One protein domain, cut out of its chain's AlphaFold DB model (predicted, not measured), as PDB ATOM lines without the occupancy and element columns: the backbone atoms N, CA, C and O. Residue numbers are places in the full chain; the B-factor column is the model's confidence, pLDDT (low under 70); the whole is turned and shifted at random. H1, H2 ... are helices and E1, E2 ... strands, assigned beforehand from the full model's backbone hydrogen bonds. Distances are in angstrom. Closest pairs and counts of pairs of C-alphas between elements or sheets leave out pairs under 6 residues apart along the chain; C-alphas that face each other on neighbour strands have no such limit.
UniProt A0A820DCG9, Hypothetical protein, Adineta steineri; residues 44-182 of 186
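This is residues 44 to 182 of the 186 residues of the protein "Hypothetical protein" of Adineta steineri (UniProt A0A820DCG9). One large, twisted sheet of eight strands makes the body, with H3 running across one face over E6 and E7, and H1 and H4, which touch each other, only grazing the sheet. The tip of the hairpin E1 and E2, residues 63 to 68, sticks out, and H2 lies off the sheet in the stretch between E3 and E4. The printed part has 139 residues with four named helices and eight named strands, along the chain H1 E1 E2 E3 H2 E4 E5 H3 H4 E6 E7 E8. The sheet's order is E1 E2 E3 E8 E7 E6 E5 E4, mixed, and the class is mixed, helices and strands. The whole is compact, with a radius of gyration of the C-alphas of 15.6 A and spans of 44 by 38 by 29 A.

Find C-alpha 44 at (-57.780, -80.853, 136.441), where H1 begins; it runs to residue 50. E1 follows at residues 57 to 64, 22.8 A long, then E2 at 67 to 78, 34.2 A, and E3 at 81 to 90, 26.1 A. Next come H2 at 94 to 97, E4 at 108 to 110, E5 at 121 to 124, H3 at 128 to 136, 12.1 A, and H4 at 140 to 143. E6 at 150 to 156 and E7 at 162 to 168 lead to E8, 25.5 A, from residue 173 to C-alpha 181 at (-60.960, -84.917, 157.385).

Start at edge strand E1, antiparallel to E2, with N 60 and O 71 at 2.9 A. E1 E2 E3 is a meander, each strand the antiparallel neighbour of the one before; N 74 and O 85 are 2.9 A apart. E3 and E8 are parallel at 21 degrees, N 86 and O 176 at 2.8 A. E6 E7 E8 is a second meander, with N 164 and O 177 at 2.8 A and N 154 and O 163 at 2.9 A. E6 and E5 are antiparallel, N 122 and O 155 at 2.8 A, as are E5 and edge strand E4, N 109 and O 123 at 3.1 A. H3 is on the sheet at a height over the sheet of 9.5 A; its closest C-alphas to E6 are Leu 130 and Thr 151, 6.1 A. It runs across the strands, at 85 degrees to E6 on the local plane. H1 and H4 touch, closest at the C-alphas of Arg 45 and Val 142, 4.2 A. H1 and H3 are apart. Every O i to N i+4 pair is within hydrogen-bond range in H1 and H3; H2 and H4 are too short for one.

The C-alphas of Asn 50 and Lys 103, the two farthest apart, are 44.9 A apart. The printed part has no cut, and no link is long. Mean pLDDT of the printed part is 70.6; 56 residues are under 70, among them 90 to 123.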
ATOM      1  N   PHE A  44     -57.139 -82.062 135.898       86.12
ATOM      2  CA  PHE A  44     -57.780 -80.853 136.441       86.12
ATOM      3  C   PHE A  44     -58.393 -79.960 135.350       86.12
ATOM      4  O   PHE A  44     -59.541 -79.532 135.465       86.12
ATOM      5  N   ARG A  45     -57.647 -79.725 134.259       87.50
ATOM      6  CA  ARG A  45     -58.093 -78.925 133.106       87.50
ATOM      7  C   ARG A  45     -59.367 -79.484 132.480       87.50
ATOM      8  O   ARG A  45     -60.302 -78.739 132.206       87.50
ATOM      9  N   TRP A  46     -59.393 -80.789 132.231       87.94
ATOM     10  CA  TRP A  46     -60.516 -81.438 131.567       87.94
ATOM     11  C   TRP A  46     -61.756 -81.456 132.464       87.94
ATOM     12  O   TRP A  46     -62.854 -81.187 131.979       87.94
ATOM     13  N   ILE A  47     -61.570 -81.678 133.770       88.81
ATOM     14  CA  ILE A  47     -62.646 -81.599 134.767       88.81
ATOM     15  C   ILE A  47     -63.256 -80.193 134.785       88.81
ATOM     16  O   ILE A  47     -64.474 -80.047 134.690       88.81
ATOM     17  N   ILE A  48     -62.419 -79.151 134.834       88.19
ATOM     18  CA  ILE A  48     -62.878 -77.755 134.798       88.19
ATOM     19  C   ILE A  48     -63.615 -77.431 133.497       88.19
ATOM     20  O   ILE A  48     -64.668 -76.804 133.546       88.19
ATOM     21  N   ALA A  49     -63.086 -77.858 132.349       86.50
ATOM     22  CA  ALA A  49     -63.661 -77.522 131.051       86.50
ATOM     23  C   ALA A  49     -65.000 -78.229 130.774       86.50
ATOM     24  O   ALA A  49     -65.863 -77.648 130.120       86.50
ATOM     25  N   ASN A  50     -65.178 -79.466 131.252       87.12
ATOM     26  CA  ASN A  50     -66.300 -80.315 130.836       87.12
ATOM     27  C   ASN A  50     -67.335 -80.583 131.937       87.12
ATOM     28  O   ASN A  50     -68.513 -80.756 131.626       87.12
ATOM     29  N   TYR A  51     -66.929 -80.600 133.210       85.81
ATOM     30  CA  TYR A  51     -67.796 -81.030 134.316       85.81
ATOM     31  C   TYR A  51     -68.149 -79.898 135.265       85.81
ATOM     32  O   TYR A  51     -69.302 -79.787 135.685       85.81
ATOM     33  N   LEU A  52     -67.178 -79.049 135.609       84.62
ATOM     34  CA  LEU A  52     -67.423 -78.003 136.592       84.62
ATOM     35  C   LEU A  52     -68.246 -76.868 135.993       84.62
ATOM     36  O   LEU A  52     -67.811 -76.123 135.118       84.62
ATOM     37  N   LYS A  53     -69.450 -76.719 136.536       82.62
ATOM     38  CA  LYS A  53     -70.371 -75.617 136.266       82.62
ATOM     39  C   LYS A  53     -70.819 -75.013 137.591       82.62
ATOM     40  O   LYS A  53     -70.607 -75.587 138.657       82.62
ATOM     41  N   PHE A  54     -71.382 -73.810 137.531       76.25
ATOM     42  CA  PHE A  54     -71.733 -73.050 138.729       76.25
ATOM     43  C   PHE A  54     -72.689 -73.852 139.622       76.25
ATOM     44  O   PHE A  54     -73.704 -74.344 139.134       76.25
ATOM     45  N   ASN A  55     -72.352 -73.982 140.910       67.50
ATOM     46  CA  ASN A  55     -73.106 -74.749 141.913       67.50
ATOM     47  C   ASN A  55     -73.286 -76.253 141.622       67.50
ATOM     48  O   ASN A  55     -74.124 -76.892 142.254       67.50
ATOM     49  N   ILE A  56     -72.492 -76.838 140.721       80.88
ATOM     50  CA  ILE A  56     -72.453 -78.289 140.521       80.88
ATOM     51  C   ILE A  56     -71.222 -78.853 141.227       80.88
ATOM     52  O   ILE A  56     -70.103 -78.380 141.016       80.88
ATOM     53  N   ASN A  57     -71.443 -79.880 142.046       83.75
ATOM     54  CA  ASN A  57     -70.374 -80.669 142.637       83.75
ATOM     55  C   ASN A  57     -70.086 -81.866 141.728       83.75
ATOM     56  O   ASN A  57     -70.985 -82.636 141.398       83.75
ATOM     57  N   TYR A  58     -68.828 -82.013 141.338       88.19
ATOM     58  CA  TYR A  58     -68.294 -83.198 140.684       88.19
ATOM     59  C   TYR A  58     -67.666 -84.110 141.739       88.19
ATOM     60  O   TYR A  58     -67.026 -83.621 142.669       88.19
ATOM     61  N   SER A  59     -67.808 -85.418 141.567       88.94
ATOM     62  CA  SER A  59     -67.115 -86.423 142.372       88.94
ATOM     63  C   SER A  59     -66.330 -87.334 141.441       88.94
ATOM     64  O   SER A  59     -66.816 -87.686 140.367       88.94
ATOM     65  N   GLY A  60     -65.124 -87.704 141.850       86.19
ATOM     66  CA  GLY A  60     -64.260 -88.603 141.100       86.19
ATOM     67  C   GLY A  60     -63.445 -89.488 142.028       86.19
ATOM     68  O   GLY A  60     -63.468 -89.328 143.249       86.19
ATOM     69  N   GLU A  61     -62.719 -90.421 141.427       85.62
ATOM     70  CA  GLU A  61     -61.921 -91.412 142.139       85.62
ATOM     71  C   GLU A  61     -60.508 -91.487 141.565       85.62
ATOM     72  O   GLU A  61     -60.290 -91.260 140.373       85.62
ATOM     73  N   ILE A  62     -59.542 -91.801 142.426       79.94
ATOM     74  CA  ILE A  62     -58.159 -92.095 142.055       79.94
ATOM     75  C   ILE A  62     -57.811 -93.435 142.681       79.94
ATOM     76  O   ILE A  62     -57.865 -93.595 143.900       79.94
ATOM     77  N   GLN A  63     -57.431 -94.397 141.853       75.69
ATOM     78  CA  GLN A  63     -56.951 -95.681 142.337       75.69
ATOM     79  C   GLN A  63     -55.427 -95.647 142.429       75.69
ATOM     80  O   GLN A  63     -54.742 -95.403 141.435       75.69
ATOM     81  N   ALA A  64     -54.882 -95.891 143.619       67.44
ATOM     82  CA  ALA A  64     -53.440 -95.937 143.828       67.44
ATOM     83  C   ALA A  64     -53.074 -96.875 144.979       67.44
ATOM     84  O   ALA A  64     -53.716 -96.858 146.024       67.44
ATOM     85  N   ARG A  65     -52.017 -97.683 144.793       64.44
ATOM     86  CA  ARG A  65     -51.505 -98.644 145.795       64.44
ATOM     87  C   ARG A  65     -52.614 -99.494 146.442       64.44
ATOM     88  O   ARG A  65     -52.666 -99.631 147.659       64.44
ATOM     89  N   SER A  66     -53.512-100.027 145.613       66.06
ATOM     90  CA  SER A  66     -54.666-100.838 146.038       66.06
ATOM     91  C   SER A  66     -55.710-100.111 146.896       66.06
ATOM     92  O   SER A  66     -56.573-100.773 147.454       66.06
ATOM     93  N   ARG A  67     -55.660 -98.773 146.973       65.56
ATOM     94  CA  ARG A  67     -56.661 -97.931 147.639       65.56
ATOM     95  C   ARG A  67     -57.447 -97.098 146.637       65.56
ATOM     96  O   ARG A  67     -56.903 -96.708 145.597       65.56
ATOM     97  N   ILE A  68     -58.692 -96.779 146.984       73.12
ATOM     98  CA  ILE A  68     -59.542 -95.862 146.213       73.12
ATOM     99  C   ILE A  68     -59.722 -94.552 146.981       73.12
ATOM    100  O   ILE A  68     -60.214 -94.502 148.112       73.12
ATOM    101  N   TRP A  69     -59.313 -93.471 146.330       75.56
ATOM    102  CA  TRP A  69     -59.386 -92.109 146.829       75.56
ATOM    103  C   TRP A  69     -60.536 -91.382 146.161       75.56
ATOM    104  O   TRP A  69     -60.422 -90.990 145.000       75.56
ATOM    105  N   HIS A  70     -61.621 -91.150 146.889       80.31
ATOM    106  CA  HIS A  70     -62.669 -90.265 146.398       80.31
ATOM    107  C   HIS A  70     -62.237 -88.819 146.568       80.31
ATOM    108  O   HIS A  70     -61.647 -88.448 147.579       80.31
ATOM    109  N   TYR A  71     -62.569 -87.982 145.601       86.75
ATOM    110  CA  TYR A  71     -62.407 -86.546 145.710       86.75
ATOM    111  C   TYR A  71     -63.640 -85.853 145.160       86.75
ATOM    112  O   TYR A  71     -64.375 -86.400 144.336       86.75
ATOM    113  N   THR A  72     -63.862 -84.627 145.615       89.75
ATOM    114  CA  THR A  72     -64.904 -83.770 145.052       89.75
ATOM    115  C   THR A  72     -64.286 -82.531 144.449       89.75
ATOM    116  O   THR A  72     -63.217 -82.081 144.862       89.75
ATOM    117  N   ALA A  73     -64.961 -81.962 143.464       91.81
ATOM    118  CA  ALA A  73     -64.602 -80.689 142.891       91.81
ATOM    119  C   ALA A  73     -65.839 -79.802 142.757       91.81
ATOM    120  O   ALA A  73     -66.914 -80.276 142.403       91.81
ATOM    121  N   ASP A  74     -65.697 -78.514 143.050       92.38
ATOM    122  CA  ASP A  74     -66.761 -77.533 142.853       92.38
ATOM    123  C   ASP A  74     -66.254 -76.257 142.189       92.38
ATOM    124  O   ASP A  74     -65.056 -75.954 142.173       92.38
ATOM    125  N   TYR A  75     -67.201 -75.511 141.628       91.56
ATOM    126  CA  TYR A  75     -66.974 -74.176 141.101       91.56
ATOM    127  C   TYR A  75     -67.952 -73.182 141.728       91.56
ATOM    128  O   TYR A  75     -69.174 -73.365 141.698       91.56
ATOM    129  N   LYS A  76     -67.396 -72.097 142.276       91.25
ATOM    130  CA  LYS A  76     -68.143 -70.983 142.864       91.25
ATOM    131  C   LYS A  76     -67.608 -69.655 142.354       91.25
ATOM    132  O   LYS A  76     -66.402 -69.457 142.230       91.25
ATOM    133  N   LEU A  77     -68.519 -68.713 142.141       89.31
ATOM    134  CA  LEU A  77     -68.184 -67.312 141.918       89.31
ATOM    135  C   LEU A  77     -68.212 -66.598 143.272       89.31
ATOM    136  O   LEU A  77     -69.267 -66.467 143.889       89.31
ATOM    137  N   ILE A  78     -67.048 -66.174 143.763       85.00
ATOM    138  CA  ILE A  78     -66.928 -65.454 145.036       85.00
ATOM    139  C   ILE A  78     -66.503 -64.028 144.722       85.00
ATOM    140  O   ILE A  78     -65.352 -63.777 144.363       85.00
ATOM    141  N   LYS A  79     -67.430 -63.078 144.886       84.31
ATOM    142  CA  LYS A  79     -67.278 -61.708 144.373       84.31
ATOM    143  C   LYS A  79     -67.029 -61.757 142.858       84.31
ATOM    144  O   LYS A  79     -67.898 -62.214 142.131       84.31
ATOM    145  N   THR A  80     -65.852 -61.337 142.403       83.06
ATOM    146  CA  THR A  80     -65.432 -61.372 140.996       83.06
ATOM    147  C   THR A  80     -64.568 -62.588 140.651       83.06
ATOM    148  O   THR A  80     -64.234 -62.775 139.490       83.06
ATOM    149  N   TRP A  81     -64.205 -63.426 141.630       85.88
ATOM    150  CA  TRP A  81     -63.247 -64.510 141.422       85.88
ATOM    151  C   TRP A  81     -63.926 -65.829 141.076       85.88
ATOM    152  O   TRP A  81     -64.755 -66.337 141.845       85.88
ATOM    153  N   LYS A  82     -63.487 -66.441 139.974       90.44
ATOM    154  CA  LYS A  82     -63.780 -67.835 139.647       90.44
ATOM    155  C   LYS A  82     -63.001 -68.729 140.605       90.44
ATOM    156  O   LYS A  82     -61.776 -68.755 140.565       90.44
ATOM    157  N   THR A  83     -63.688 -69.427 141.501       90.81
ATOM    158  CA  THR A  83     -63.049 -70.292 142.499       90.81
ATOM    159  C   THR A  83     -63.346 -71.747 142.190       90.81
ATOM    160  O   THR A  83     -64.492 -72.175 142.311       90.81
ATOM    161  N   TYR A  84     -62.309 -72.498 141.828       92.19
ATOM    162  CA  TYR A  84     -62.356 -73.950 141.683       92.19
ATOM    163  C   TYR A  84     -61.777 -74.589 142.944       92.19
ATOM    164  O   TYR A  84     -60.657 -74.258 143.341       92.19
ATOM    165  N   THR A  85     -62.523 -75.486 143.580       91.75
ATOM    166  CA  THR A  85     -62.065 -76.206 144.775       91.75
ATOM    167  C   THR A  85     -62.007 -77.685 144.470       91.75
ATOM    168  O   THR A  85     -63.022 -78.241 144.078       91.75
ATOM    169  N   PHE A  86     -60.867 -78.323 144.707       90.81
ATOM    170  CA  PHE A  86     -60.704 -79.774 144.705       90.81
ATOM    171  C   PHE A  86     -60.479 -80.221 146.149       90.81
ATOM    172  O   PHE A  86     -59.605 -79.676 146.825       90.81
ATOM    173  N   ARG A  87     -61.294 -81.155 146.639       87.69
ATOM    174  CA  ARG A  87     -61.261 -81.655 148.017       87.69
ATOM    175  C   ARG A  87     -60.902 -83.126 148.025       87.69
ATOM    176  O   ARG A  87     -61.587 -83.921 147.384       87.69
ATOM    177  N   PHE A  88     -59.886 -83.457 148.801       83.44
ATOM    178  CA  PHE A  88     -59.373 -84.801 148.998       83.44
ATOM    179  C   PHE A  88     -59.506 -85.183 150.474       83.44
ATOM    180  O   PHE A  88     -59.371 -84.307 151.335       83.44
ATOM    181  N   PRO A  89     -59.757 -86.461 150.792       71.50
ATOM    182  CA  PRO A  89     -59.583 -86.967 152.141       71.50
ATOM    183  C   PRO A  89     -58.122 -86.775 152.554       71.50
ATOM    184  O   PRO A  89     -57.205 -86.952 151.755       71.50
ATOM    185  N   ASN A  90     -57.901 -86.363 153.792       68.81
ATOM    186  CA  ASN A  90     -56.578 -86.172 154.353       68.81
ATOM    187  C   ASN A  90     -56.137 -87.454 155.075       68.81
ATOM    188  O   ASN A  90     -56.806 -87.888 156.005       68.81
ATOM    189  N   LEU A  91     -54.965 -88.001 154.726       51.38
ATOM    190  CA  LEU A  91     -54.315 -89.097 155.476       51.38
ATOM    191  C   LEU A  91     -53.914 -88.750 156.907       51.38
ATOM    192  O   LEU A  91     -53.375 -89.619 157.585       51.38
ATOM    193  N   CYS A  92     -54.098 -87.505 157.351       49.38
ATOM    194  CA  CYS A  92     -53.733 -87.098 158.699       49.38
ATOM    195  C   CYS A  92     -54.573 -87.818 159.748       49.38
ATOM    196  O   CYS A  92     -55.601 -87.318 160.212       49.38
ATOM    197  N   ASP A  93     -54.033 -88.960 160.150       41.91
ATOM    198  CA  ASP A  93     -54.036 -89.472 161.504       41.91
ATOM    199  C   ASP A  93     -53.782 -88.332 162.508       41.91
ATOM    200  O   ASP A  93     -53.047 -87.373 162.226       41.91
ATOM    201  N   SER A  94     -54.416 -88.420 163.676       41.66
ATOM    202  CA  SER A  94     -54.367 -87.417 164.749       41.66
ATOM    203  C   SER A  94     -52.945 -87.048 165.192       41.66
ATOM    204  O   SER A  94     -52.738 -85.944 165.695       41.66
ATOM    205  N   ASP A  95     -51.963 -87.909 164.930       39.78
ATOM    206  CA  ASP A  95     -50.581 -87.774 165.402       39.78
ATOM    207  C   ASP A  95     -49.752 -86.732 164.626       39.78
ATOM    208  O   ASP A  95     -48.749 -86.216 165.123       39.78
ATOM    209  N   LEU A  96     -50.179 -86.328 163.422       40.91
ATOM    210  CA  LEU A  96     -49.497 -85.261 162.673       40.91
ATOM    211  C   LEU A  96     -49.798 -83.851 163.221       40.91
ATOM    212  O   LEU A  96     -49.064 -82.897 162.941       40.91
ATOM    213  N   CYS A  97     -50.827 -83.705 164.064       38.88
ATOM    214  CA  CYS A  97     -51.080 -82.460 164.796       38.88
ATOM    215  C   CYS A  97     -49.928 -82.097 165.736       38.88
ATOM    216  O   CYS A  97     -49.615 -80.916 165.893       38.88
ATOM    217  N   GLU A  98     -49.244 -83.096 166.298       40.31
ATOM    218  CA  GLU A  98     -48.064 -82.882 167.137       40.31
ATOM    219  C   GLU A  98     -46.821 -82.498 166.325       40.31
ATOM    220  O   GLU A  98     -45.897 -81.883 166.856       40.31
ATOM    221  N   THR A  99     -46.773 -82.775 165.016       43.06
ATOM    222  CA  THR A  99     -45.658 -82.312 164.165       43.06
ATOM    223  C   THR A  99     -45.759 -80.821 163.854       43.06
ATOM    224  O   THR A  99     -44.738 -80.163 163.648       43.06
ATOM    225  N   PHE A 100     -46.970 -80.263 163.915       42.81
ATOM    226  CA  PHE A 100     -47.226 -78.826 163.942       42.81
ATOM    227  C   PHE A 100     -47.370 -78.316 165.386       42.81
ATOM    228  O   PHE A 100     -48.257 -77.514 165.677       42.81
ATOM    229  N   ASN A 101     -46.497 -78.740 166.308       39.22
ATOM    230  CA  ASN A 101     -46.377 -78.112 167.627       39.22
ATOM    231  C   ASN A 101     -45.827 -76.680 167.455       39.22
ATOM    232  O   ASN A 101     -44.620 -76.425 167.523       39.22
ATOM    233  N   VAL A 102     -46.701 -75.735 167.089       46.25
ATOM    234  CA  VAL A 102     -46.292 -74.409 166.620       46.25
ATOM    235  C   VAL A 102     -46.038 -73.480 167.804       46.25
ATOM    236  O   VAL A 102     -46.911 -72.742 168.248       46.25
ATOM    237  N   LYS A 103     -44.790 -73.446 168.278       35.38
ATOM    238  CA  LYS A 103     -44.306 -72.424 169.227       35.38
ATOM    239  C   LYS A 103     -43.643 -71.219 168.539       35.38
ATOM    240  O   LYS A 103     -42.772 -70.568 169.099       35.38
ATOM    241  N   SER A 104     -44.132 -70.869 167.349       38.91
ATOM    242  CA  SER A 104     -43.599 -69.872 166.403       38.91
ATOM    243  C   SER A 104     -42.449 -70.391 165.533       38.91
ATOM    244  O   SER A 104     -41.308 -70.546 165.957       38.91
ATOM    245  N   TYR A 105     -42.769 -70.628 164.264       43.97
ATOM    246  CA  TYR A 105     -41.782 -70.714 163.195       43.97
ATOM    247  C   TYR A 105     -41.851 -69.413 162.398       43.97
ATOM    248  O   TYR A 105     -42.941 -68.965 162.050       43.97
ATOM    249  N   ARG A 106     -40.697 -68.805 162.096       39.88
ATOM    250  CA  ARG A 106     -40.598 -67.486 161.434       39.88
ATOM    251  C   ARG A 106     -41.324 -67.398 160.077       39.88
ATOM    252  O   ARG A 106     -41.608 -66.297 159.625       39.88
ATOM    253  N   THR A 107     -41.641 -68.527 159.441       48.69
ATOM    254  CA  THR A 107     -42.335 -68.608 158.142       48.69
ATOM    255  C   THR A 107     -43.859 -68.727 158.246       48.69
ATOM    256  O   THR A 107     -44.554 -68.470 157.255       48.69
ATOM    257  N   PHE A 108     -44.381 -69.087 159.425       50.09
ATOM    258  CA  PHE A 108     -45.808 -69.250 159.682       50.09
ATOM    259  C   PHE A 108     -46.329 -68.143 160.593       50.09
ATOM    260  O   PHE A 108     -45.993 -68.072 161.773       50.09
ATOM    261  N   SER A 109     -47.198 -67.293 160.055       49.94
ATOM    262  CA  SER A 109     -47.880 -66.272 160.854       49.94
ATOM    263  C   SER A 109     -49.230 -66.789 161.342       49.94
ATOM    264  O   SER A 109     -49.995 -67.348 160.548       49.94
ATOM    265  N   LYS A 110     -49.560 -66.530 162.611       51.81
ATOM    266  CA  LYS A 110     -50.925 -66.679 163.128       51.81
ATOM    267  C   LYS A 110     -51.816 -65.609 162.495       51.81
ATOM    268  O   LYS A 110     -51.479 -64.426 162.523       51.81
ATOM    269  N   SER A 111     -52.941 -66.008 161.910       51.78
ATOM    270  CA  SER A 111     -53.889 -65.075 161.289       51.78
ATOM    271  C   SER A 111     -55.111 -64.874 162.190       51.78
ATOM    272  O   SER A 111     -55.638 -65.820 162.759       51.78
ATOM    273  N   THR A 112     -55.602 -63.642 162.333       46.94
ATOM    274  CA  THR A 112     -56.774 -63.320 163.178       46.94
ATOM    275  C   THR A 112     -58.062 -63.105 162.380       46.94
ATOM    276  O   THR A 112     -59.109 -62.802 162.952       46.94
ATOM    277  N   LYS A 113     -58.034 -63.263 161.046       48.22
ATOM    278  CA  LYS A 113     -59.210 -63.033 160.185       48.22
ATOM    279  C   LYS A 113     -60.243 -64.161 160.330       48.22
ATOM    280  O   LYS A 113     -60.301 -65.067 159.507       48.22
ATOM    281  N   ARG A 114     -61.079 -64.078 161.368       42.12
ATOM    282  CA  ARG A 114     -62.223 -64.968 161.615       42.12
ATOM    283  C   ARG A 114     -63.303 -64.792 160.539       42.12
ATOM    284  O   ARG A 114     -64.010 -63.788 160.515       42.12
ATOM    285  N   ARG A 115     -63.480 -65.806 159.688       36.53
ATOM    286  CA  ARG A 115     -64.784 -66.169 159.106       36.53
ATOM    287  C   ARG A 115     -64.904 -67.692 159.136       36.53
ATOM    288  O   ARG A 115     -64.328 -68.366 158.298       36.53
ATOM    289  N   HIS A 116     -65.623 -68.172 160.152       37.19
ATOM    290  CA  HIS A 116     -66.138 -69.530 160.349       37.19
ATOM    291  C   HIS A 116     -65.195 -70.694 160.000       37.19
ATOM    292  O   HIS A 116     -65.262 -71.218 158.892       37.19
ATOM    293  N   ARG A 117     -64.397 -71.120 160.994       41.88
ATOM    294  CA  ARG A 117     -63.950 -72.497 161.329       41.88
ATOM    295  C   ARG A 117     -62.599 -72.393 162.066       41.88
ATOM    296  O   ARG A 117     -61.652 -71.899 161.469       41.88
ATOM    297  N   SER A 118     -62.539 -72.869 163.319       48.59
ATOM    298  CA  SER A 118     -61.379 -72.959 164.250       48.59
ATOM    299  C   SER A 118     -60.815 -71.683 164.901       48.59
ATOM    300  O   SER A 118     -60.912 -70.589 164.344       48.59
ATOM    301  N   ASP A 119     -60.209 -71.865 166.083       48.56
ATOM    302  CA  ASP A 119     -59.578 -70.811 166.891       48.56
ATOM    303  C   ASP A 119     -58.108 -70.532 166.527       48.56
ATOM    304  O   ASP A 119     -57.663 -69.398 166.707       48.56
ATOM    305  N   ASP A 120     -57.390 -71.490 165.923       55.12
ATOM    306  CA  ASP A 120     -55.974 -71.348 165.565       55.12
ATOM    307  C   ASP A 120     -55.665 -71.898 164.162       55.12
ATOM    308  O   ASP A 120     -55.851 -73.077 163.864       55.12
ATOM    309  N   TRP A 121     -55.157 -71.034 163.281       59.31
ATOM    310  CA  TRP A 121     -54.753 -71.364 161.913       59.31
ATOM    311  C   TRP A 121     -53.448 -70.651 161.560       59.31
ATOM    312  O   TRP A 121     -53.224 -69.479 161.894       59.31
ATOM    313  N   TYR A 122     -52.589 -71.383 160.861       64.19
ATOM    314  CA  TYR A 122     -51.238 -70.992 160.489       64.19
ATOM    315  C   TYR A 122     -51.158 -70.795 158.987       64.19
ATOM    316  O   TYR A 122     -51.711 -71.575 158.212       64.19
ATOM    317  N   VAL A 123     -50.451 -69.745 158.580       63.12
ATOM    318  CA  VAL A 123     -50.280 -69.388 157.171       63.12
ATOM    319  C   VAL A 123     -48.806 -69.430 156.823       63.12
ATOM    320  O   VAL A 123     -48.045 -68.626 157.358       63.12
ATOM    321  N   TYR A 124     -48.407 -70.315 155.916       70.38
ATOM    322  CA  TYR A 124     -47.082 -70.258 155.305       70.38
ATOM    323  C   TYR A 124     -47.021 -69.081 154.329       70.38
ATOM    324  O   TYR A 124     -47.899 -68.933 153.471       70.38
ATOM    325  N   THR A 125     -45.985 -68.252 154.455       60.41
ATOM    326  CA  THR A 125     -45.836 -67.001 153.687       60.41
ATOM    327  C   THR A 125     -44.690 -67.007 152.669       60.41
ATOM    328  O   THR A 125     -44.522 -66.027 151.943       60.41
ATOM    329  N   GLY A 126     -43.917 -68.096 152.576       64.06
ATOM    330  CA  GLY A 126     -42.842 -68.235 151.587       64.06
ATOM    331  C   GLY A 126     -43.354 -68.542 150.172       64.06
ATOM    332  O   GLY A 126     -44.457 -69.056 150.003       64.06
ATOM    333  N   LYS A 127     -42.543 -68.247 149.147       67.25
ATOM    334  CA  LYS A 127     -42.922 -68.403 147.724       67.25
ATOM    335  C   LYS A 127     -42.442 -69.719 147.096       67.25
ATOM    336  O   LYS A 127     -43.237 -70.408 146.465       67.25
ATOM    337  N   ASN A 128     -41.199 -70.125 147.367       70.69
ATOM    338  CA  ASN A 128     -40.531 -71.248 146.688       70.69
ATOM    339  C   ASN A 128     -41.300 -72.582 146.785       70.69
ATOM    340  O   ASN A 128     -41.504 -73.260 145.784       70.69
ATOM    341  N   LEU A 129     -41.781 -72.946 147.983       71.69
ATOM    342  CA  LEU A 129     -42.556 -74.181 148.198       71.69
ATOM    343  C   LEU A 129     -43.820 -74.228 147.337       71.69
ATOM    344  O   LEU A 129     -44.183 -75.267 146.796       71.69
ATOM    345  N   LEU A 130     -44.518 -73.103 147.233       74.81
ATOM    346  CA  LEU A 130     -45.821 -73.051 146.590       74.81
ATOM    347  C   LEU A 130     -45.699 -72.966 145.072       74.81
ATOM    348  O   LEU A 130     -46.493 -73.585 144.368       74.81
ATOM    349  N   GLU A 131     -44.685 -72.258 144.575       75.88
ATOM    350  CA  GLU A 131     -44.302 -72.300 143.164       75.88
ATOM    351  C   GLU A 131     -43.944 -73.729 142.748       75.88
ATOM    352  O   GLU A 131     -44.456 -74.215 141.740       75.88
ATOM    353  N   PHE A 132     -43.168 -74.440 143.571       76.31
ATOM    354  CA  PHE A 132     -42.828 -75.837 143.323       76.31
ATOM    355  C   PHE A 132     -44.056 -76.752 143.297       76.31
ATOM    356  O   PHE A 132     -44.225 -77.515 142.351       76.31
ATOM    357  N   ILE A 133     -44.957 -76.657 144.284       79.19
ATOM    358  CA  ILE A 133     -46.200 -77.451 144.288       79.19
ATOM    359  C   ILE A 133     -47.056 -77.124 143.057       79.19
ATOM    360  O   ILE A 133     -47.601 -78.029 142.426       79.19
ATOM    361  N   GLY A 134     -47.162 -75.843 142.690       80.06
ATOM    362  CA  GLY A 134     -47.903 -75.412 141.505       80.06
ATOM    363  C   GLY A 134     -47.347 -76.020 140.218       80.06
ATOM    364  O   GLY A 134     -48.119 -76.519 139.398       80.06
ATOM    365  N   GLN A 135     -46.018 -76.041 140.079       78.56
ATOM    366  CA  GLN A 135     -45.324 -76.689 138.965       78.56
ATOM    367  C   GLN A 135     -45.514 -78.209 138.976       78.56
ATOM    368  O   GLN A 135     -45.827 -78.776 137.932       78.56
ATOM    369  N   TYR A 136     -45.370 -78.851 140.142       79.94
ATOM    370  CA  TYR A 136     -45.531 -80.297 140.323       79.94
ATOM    371  C   TYR A 136     -46.923 -80.785 139.907       79.94
ATOM    372  O   TYR A 136     -47.058 -81.811 139.250       79.94
ATOM    373  N   LEU A 137     -47.960 -80.026 140.258       81.69
ATOM    374  CA  LEU A 137     -49.346 -80.327 139.892       81.69
ATOM    375  C   LEU A 137     -49.748 -79.788 138.515       81.69
ATOM    376  O   LEU A 137     -50.906 -79.920 138.120       81.69
ATOM    377  N   HIS A 138     -48.823 -79.144 137.800       80.38
ATOM    378  CA  HIS A 138     -49.068 -78.524 136.505       80.38
ATOM    379  C   HIS A 138     -50.282 -77.571 136.493       80.38
ATOM    380  O   HIS A 138     -51.036 -77.531 135.519       80.38
ATOM    381  N   ILE A 139     -50.486 -76.779 137.554       82.56
ATOM    382  CA  ILE A 139     -51.682 -75.923 137.698       82.56
ATOM    383  C   ILE A 139     -51.787 -74.886 136.565       82.56
ATOM    384  O   ILE A 139     -52.884 -74.552 136.121       82.56
ATOM    385  N   GLN A 140     -50.660 -74.428 136.020       75.25
ATOM    386  CA  GLN A 140     -50.613 -73.552 134.844       75.25
ATOM    387  C   GLN A 140     -51.305 -74.157 133.609       75.25
ATOM    388  O   GLN A 140     -51.912 -73.429 132.825       75.25
ATOM    389  N   ASN A 141     -51.319 -75.489 133.473       76.56
ATOM    390  CA  ASN A 141     -52.007 -76.170 132.373       76.56
ATOM    391  C   ASN A 141     -53.533 -76.146 132.540       76.56
ATOM    392  O   ASN A 141     -54.257 -76.432 131.587       76.56
ATOM    393  N   VAL A 142     -54.029 -75.825 133.737       79.94
ATOM    394  CA  VAL A 142     -55.455 -75.825 134.076       79.94
ATOM    395  C   VAL A 142     -56.143 -74.551 133.604       79.94
ATOM    396  O   VAL A 142     -57.234 -74.622 133.047       79.94
ATOM    397  N   VAL A 143     -55.503 -73.400 133.813       78.44
ATOM    398  CA  VAL A 143     -56.093 -72.079 133.539       78.44
ATOM    399  C   VAL A 143     -55.317 -71.250 132.512       78.44
ATOM    400  O   VAL A 143     -55.685 -70.106 132.281       78.44
ATOM    401  N   TYR A 144     -54.300 -71.840 131.871       71.44
ATOM    402  CA  TYR A 144     -53.525 -71.290 130.748       71.44
ATOM    403  C   TYR A 144     -53.064 -69.840 130.973       71.44
ATOM    404  O   TYR A 144     -53.600 -68.892 130.402       71.44
ATOM    405  N   VAL A 145     -52.075 -69.679 131.854       70.25
ATOM    406  CA  VAL A 145     -51.528 -68.380 132.272       70.25
ATOM    407  C   VAL A 145     -50.006 -68.382 132.216       70.25
ATOM    408  O   VAL A 145     -49.379 -69.365 132.610       70.25
ATOM    409  N   ASP A 146     -49.434 -67.258 131.779       54.09
ATOM    410  CA  ASP A 146     -48.003 -67.162 131.471       54.09
ATOM    411  C   ASP A 146     -47.108 -67.129 132.720       54.09
ATOM    412  O   ASP A 146     -46.064 -67.777 132.720       54.09
ATOM    413  N   TYR A 147     -47.506 -66.451 133.812       63.75
ATOM    414  CA  TYR A 147     -46.848 -66.576 135.128       63.75
ATOM    415  C   TYR A 147     -47.599 -65.861 136.280       63.75
ATOM    416  O   TYR A 147     -48.402 -64.965 136.033       63.75
ATOM    417  N   LEU A 148     -47.241 -66.218 137.531       60.19
ATOM    418  CA  LEU A 148     -47.674 -65.750 138.877       60.19
ATOM    419  C   LEU A 148     -48.934 -66.381 139.518       60.19
ATOM    420  O   LEU A 148     -50.035 -65.833 139.404       60.19
ATOM    421  N   PRO A 149     -48.760 -67.417 140.368       61.84
ATOM    422  CA  PRO A 149     -49.719 -67.780 141.400       61.84
ATOM    423  C   PRO A 149     -49.299 -67.189 142.760       61.84
ATOM    424  O   PRO A 149     -48.415 -67.715 143.439       61.84
ATOM    425  N   ILE A 150     -49.949 -66.111 143.218       60.88
ATOM    426  CA  ILE A 150     -49.833 -65.719 144.638       60.88
ATOM    427  C   ILE A 150     -50.423 -66.870 145.440       60.88
ATOM    428  O   ILE A 150     -51.521 -67.323 145.129       60.88
ATOM    429  N   THR A 151     -49.717 -67.370 146.441       68.50
ATOM    430  CA  THR A 151     -50.078 -68.648 147.045       68.50
ATOM    431  C   THR A 151     -49.860 -68.593 148.544       68.50
ATOM    432  O   THR A 151     -48.934 -67.962 149.045       68.50
ATOM    433  N   LYS A 152     -50.768 -69.224 149.280       72.31
ATOM    434  CA  LYS A 152     -50.714 -69.351 150.736       72.31
ATOM    435  C   LYS A 152     -51.066 -70.791 151.065       72.31
ATOM    436  O   LYS A 152     -52.055 -71.299 150.535       72.31
ATOM    437  N   LEU A 153     -50.276 -71.417 151.928       74.56
ATOM    438  CA  LEU A 153     -50.614 -72.705 152.525       74.56
ATOM    439  C   LEU A 153     -51.189 -72.441 153.913       74.56
ATOM    440  O   LEU A 153     -50.572 -71.748 154.722       74.56
ATOM    441  N   PHE A 154     -52.380 -72.977 154.154       72.38
ATOM    442  CA  PHE A 154     -53.088 -72.855 155.415       72.38
ATOM    443  C   PHE A 154     -53.145 -74.199 156.119       72.38
ATOM    444  O   PHE A 154     -53.539 -75.201 155.522       72.38
ATOM    445  N   VAL A 155     -52.791 -74.183 157.399       68.12
ATOM    446  CA  VAL A 155     -52.878 -75.336 158.291       68.12
ATOM    447  C   VAL A 155     -53.741 -74.934 159.473       68.12
ATOM    448  O   VAL A 155     -53.465 -73.937 160.140       68.12
ATOM    449  N   ASN A 156     -54.814 -75.676 159.705       61.62
ATOM    450  CA  ASN A 156     -55.750 -75.412 160.786       61.62
ATOM    451  C   ASN A 156     -55.510 -76.381 161.958       61.62
ATOM    452  O   ASN A 156     -55.435 -77.588 161.735       61.62
ATOM    453  N   GLN A 157     -55.413 -75.853 163.186       53.25
ATOM    454  CA  GLN A 157     -55.197 -76.628 164.414       53.25
ATOM    455  C   GLN A 157     -56.468 -77.248 165.013       53.25
ATOM    456  O   GLN A 157     -56.372 -78.089 165.899       53.25
ATOM    457  N   VAL A 158     -57.656 -76.905 164.513       51.16
ATOM    458  CA  VAL A 158     -58.893 -77.626 164.832       51.16
ATOM    459  C   VAL A 158     -59.466 -78.160 163.524       51.16
ATOM    460  O   VAL A 158     -59.834 -77.380 162.646       51.16
ATOM    461  N   SER A 159     -59.560 -79.491 163.411       55.56
ATOM    462  CA  SER A 159     -60.108 -80.237 162.258       55.56
ATOM    463  C   SER A 159     -59.135 -80.602 161.119       55.56
ATOM    464  O   SER A 159     -59.590 -80.634 159.979       55.56
ATOM    465  N   ASN A 160     -57.850 -80.874 161.417       62.06
ATOM    466  CA  ASN A 160     -56.795 -81.468 160.554       62.06
ATOM    467  C   ASN A 160     -56.911 -81.149 159.053       62.06
ATOM    468  O   ASN A 160     -56.733 -82.011 158.192       62.06
ATOM    469  N   ARG A 161     -57.229 -79.897 158.725       70.94
ATOM    470  CA  ARG A 161     -57.497 -79.474 157.354       70.94
ATOM    471  C   ARG A 161     -56.337 -78.653 156.835       70.94
ATOM    472  O   ARG A 161     -55.890 -77.710 157.496       70.94
ATOM    473  N   MET A 162     -55.917 -78.975 155.621       77.44
ATOM    474  CA  MET A 162     -54.871 -78.258 154.916       77.44
ATOM    475  C   MET A 162     -55.394 -77.743 153.584       77.44
ATOM    476  O   MET A 162     -55.830 -78.518 152.739       77.44
ATOM    477  N   ASP A 163     -55.297 -76.433 153.386       80.00
ATOM    478  CA  ASP A 163     -55.705 -75.789 152.144       80.00
ATOM    479  C   ASP A 163     -54.494 -75.162 151.455       80.00
ATOM    480  O   ASP A 163     -53.770 -74.348 152.038       80.00
ATOM    481  N   ILE A 164     -54.317 -75.486 150.180       82.88
ATOM    482  CA  ILE A 164     -53.332 -74.873 149.297       82.88
ATOM    483  C   ILE A 164     -54.086 -74.000 148.300       82.88
ATOM    484  O   ILE A 164     -54.927 -74.487 147.538       82.88
ATOM    485  N   TYR A 165     -53.812 -72.696 148.308       85.44
ATOM    486  CA  TYR A 165     -54.455 -71.757 147.392       85.44
ATOM    487  C   TYR A 165     -53.492 -71.261 146.326       85.44
ATOM    488  O   TYR A 165     -52.428 -70.749 146.663       85.44
ATOM    489  N   PHE A 166     -53.940 -71.296 145.074       86.88
ATOM    490  CA  PHE A 166     -53.273 -70.735 143.904       86.88
ATOM    491  C   PHE A 166     -54.128 -69.606 143.326       86.88
ATOM    492  O   PHE A 166     -55.238 -69.850 142.850       86.88
ATOM    493  N   TYR A 167     -53.641 -68.365 143.404       85.62
ATOM    494  CA  TYR A 167     -54.349 -67.180 142.916       85.62
ATOM    495  C   TYR A 167     -53.759 -66.672 141.600       85.62
ATOM    496  O   TYR A 167     -52.628 -66.193 141.570       85.62
ATOM    497  N   PHE A 168     -54.578 -66.674 140.554       84.75
ATOM    498  CA  PHE A 168     -54.265 -66.207 139.207       84.75
ATOM    499  C   PHE A 168     -54.994 -64.893 138.938       84.75
ATOM    500  O   PHE A 168     -56.123 -64.863 138.446       84.75
ATOM    501  N   LYS A 169     -54.351 -63.787 139.325       80.88
ATOM    502  CA  LYS A 169     -54.949 -62.445 139.274       80.88
ATOM    503  C   LYS A 169     -55.210 -61.949 137.851       80.88
ATOM    504  O   LYS A 169     -56.161 -61.213 137.651       80.88
ATOM    505  N   SER A 170     -54.397 -62.356 136.878       82.38
ATOM    506  CA  SER A 170     -54.543 -61.948 135.473       82.38
ATOM    507  C   SER A 170     -55.879 -62.355 134.845       82.38
ATOM    508  O   SER A 170     -56.305 -61.743 133.874       82.38
ATOM    509  N   ILE A 171     -56.537 -63.372 135.401       85.25
ATOM    510  CA  ILE A 171     -57.783 -63.954 134.886       85.25
ATOM    511  C   ILE A 171     -58.828 -64.154 135.996       85.25
ATOM    512  O   ILE A 171     -59.705 -65.014 135.877       85.25
ATOM    513  N   ASP A 172     -58.688 -63.425 137.110       88.25
ATOM    514  CA  ASP A 172     -59.571 -63.478 138.284       88.25
ATOM    515  C   ASP A 172     -59.945 -64.907 138.721       88.25
ATOM    516  O   ASP A 172     -61.104 -65.225 138.999       88.25
ATOM    517  N   THR A 173     -58.960 -65.810 138.764       88.00
ATOM    518  CA  THR A 173     -59.195 -67.232 139.043       88.00
ATOM    519  C   THR A 173     -58.411 -67.711 140.257       88.00
ATOM    520  O   THR A 173     -57.227 -67.434 140.413       88.00
ATOM    521  N   LYS A 174     -59.071 -68.459 141.140       89.69
ATOM    522  CA  LYS A 174     -58.471 -69.123 142.295       89.69
ATOM    523  C   LYS A 174     -58.669 -70.628 142.159       89.69
ATOM    524  O   LYS A 174     -59.802 -71.086 142.032       89.69
ATOM    525  N   ILE A 175     -57.589 -71.393 142.271       89.62
ATOM    526  CA  ILE A 175     -57.643 -72.849 142.433       89.62
ATOM    527  C   ILE A 175     -57.298 -73.175 143.885       89.62
ATOM    528  O   ILE A 175     -56.312 -72.684 144.431       89.62
ATOM    529  N   THR A 176     -58.144 -73.967 144.529       90.00
ATOM    530  CA  THR A 176     -57.958 -74.446 145.898       90.00
ATOM    531  C   THR A 176     -57.835 -75.958 145.881       90.00
ATOM    532  O   THR A 176     -58.712 -76.630 145.349       90.00
ATOM    533  N   ILE A 177     -56.788 -76.476 146.509       88.75
ATOM    534  CA  ILE A 177     -56.636 -77.898 146.809       88.75
ATOM    535  C   ILE A 177     -56.757 -78.033 148.318       88.75
ATOM    536  O   ILE A 177     -55.940 -77.483 149.053       88.75
ATOM    537  N   ALA A 178     -57.816 -78.690 148.767       86.88
ATOM    538  CA  ALA A 178     -58.125 -78.877 150.173       86.88
ATOM    539  C   ALA A 178     -57.995 -80.354 150.537       86.88
ATOM    540  O   ALA A 178     -58.552 -81.215 149.862       86.88
ATOM    541  N   PHE A 179     -57.298 -80.623 151.629       80.38
ATOM    542  CA  PHE A 179     -57.235 -81.922 152.276       80.38
ATOM    543  C   PHE A 179     -58.082 -81.830 153.540       80.38
ATOM    544  O   PHE A 179     -57.718 -81.129 154.487       80.38
ATOM    545  N   GLU A 180     -59.257 -82.453 153.515       74.75
ATOM    546  CA  GLU A 180     -60.264 -82.400 154.577       74.75
ATOM    547  C   GLU A 180     -60.292 -83.716 155.363       74.75
ATOM    548  O   GLU A 180     -59.859 -84.750 154.864       74.75
ATOM    549  N   ASN A 181     -60.819 -83.698 156.590       64.44
ATOM    550  CA  ASN A 181     -60.960 -84.917 157.385       64.44
ATOM    551  C   ASN A 181     -61.775 -85.973 156.631       64.44
ATOM    552  O   ASN A 181     -62.945 -85.758 156.312       64.44
ATOM    553  N   GLY A 182     -61.150 -87.117 156.387       56.16
ATOM    554  CA  GLY A 182     -61.750 -88.262 155.724       56.16
ATOM    555  C   GLY A 182     -60.679 -89.308 155.461       56.16
ATOM    556  O   GLY A 182     -59.533 -88.963 155.188       56.16
TER     557      GLY A 182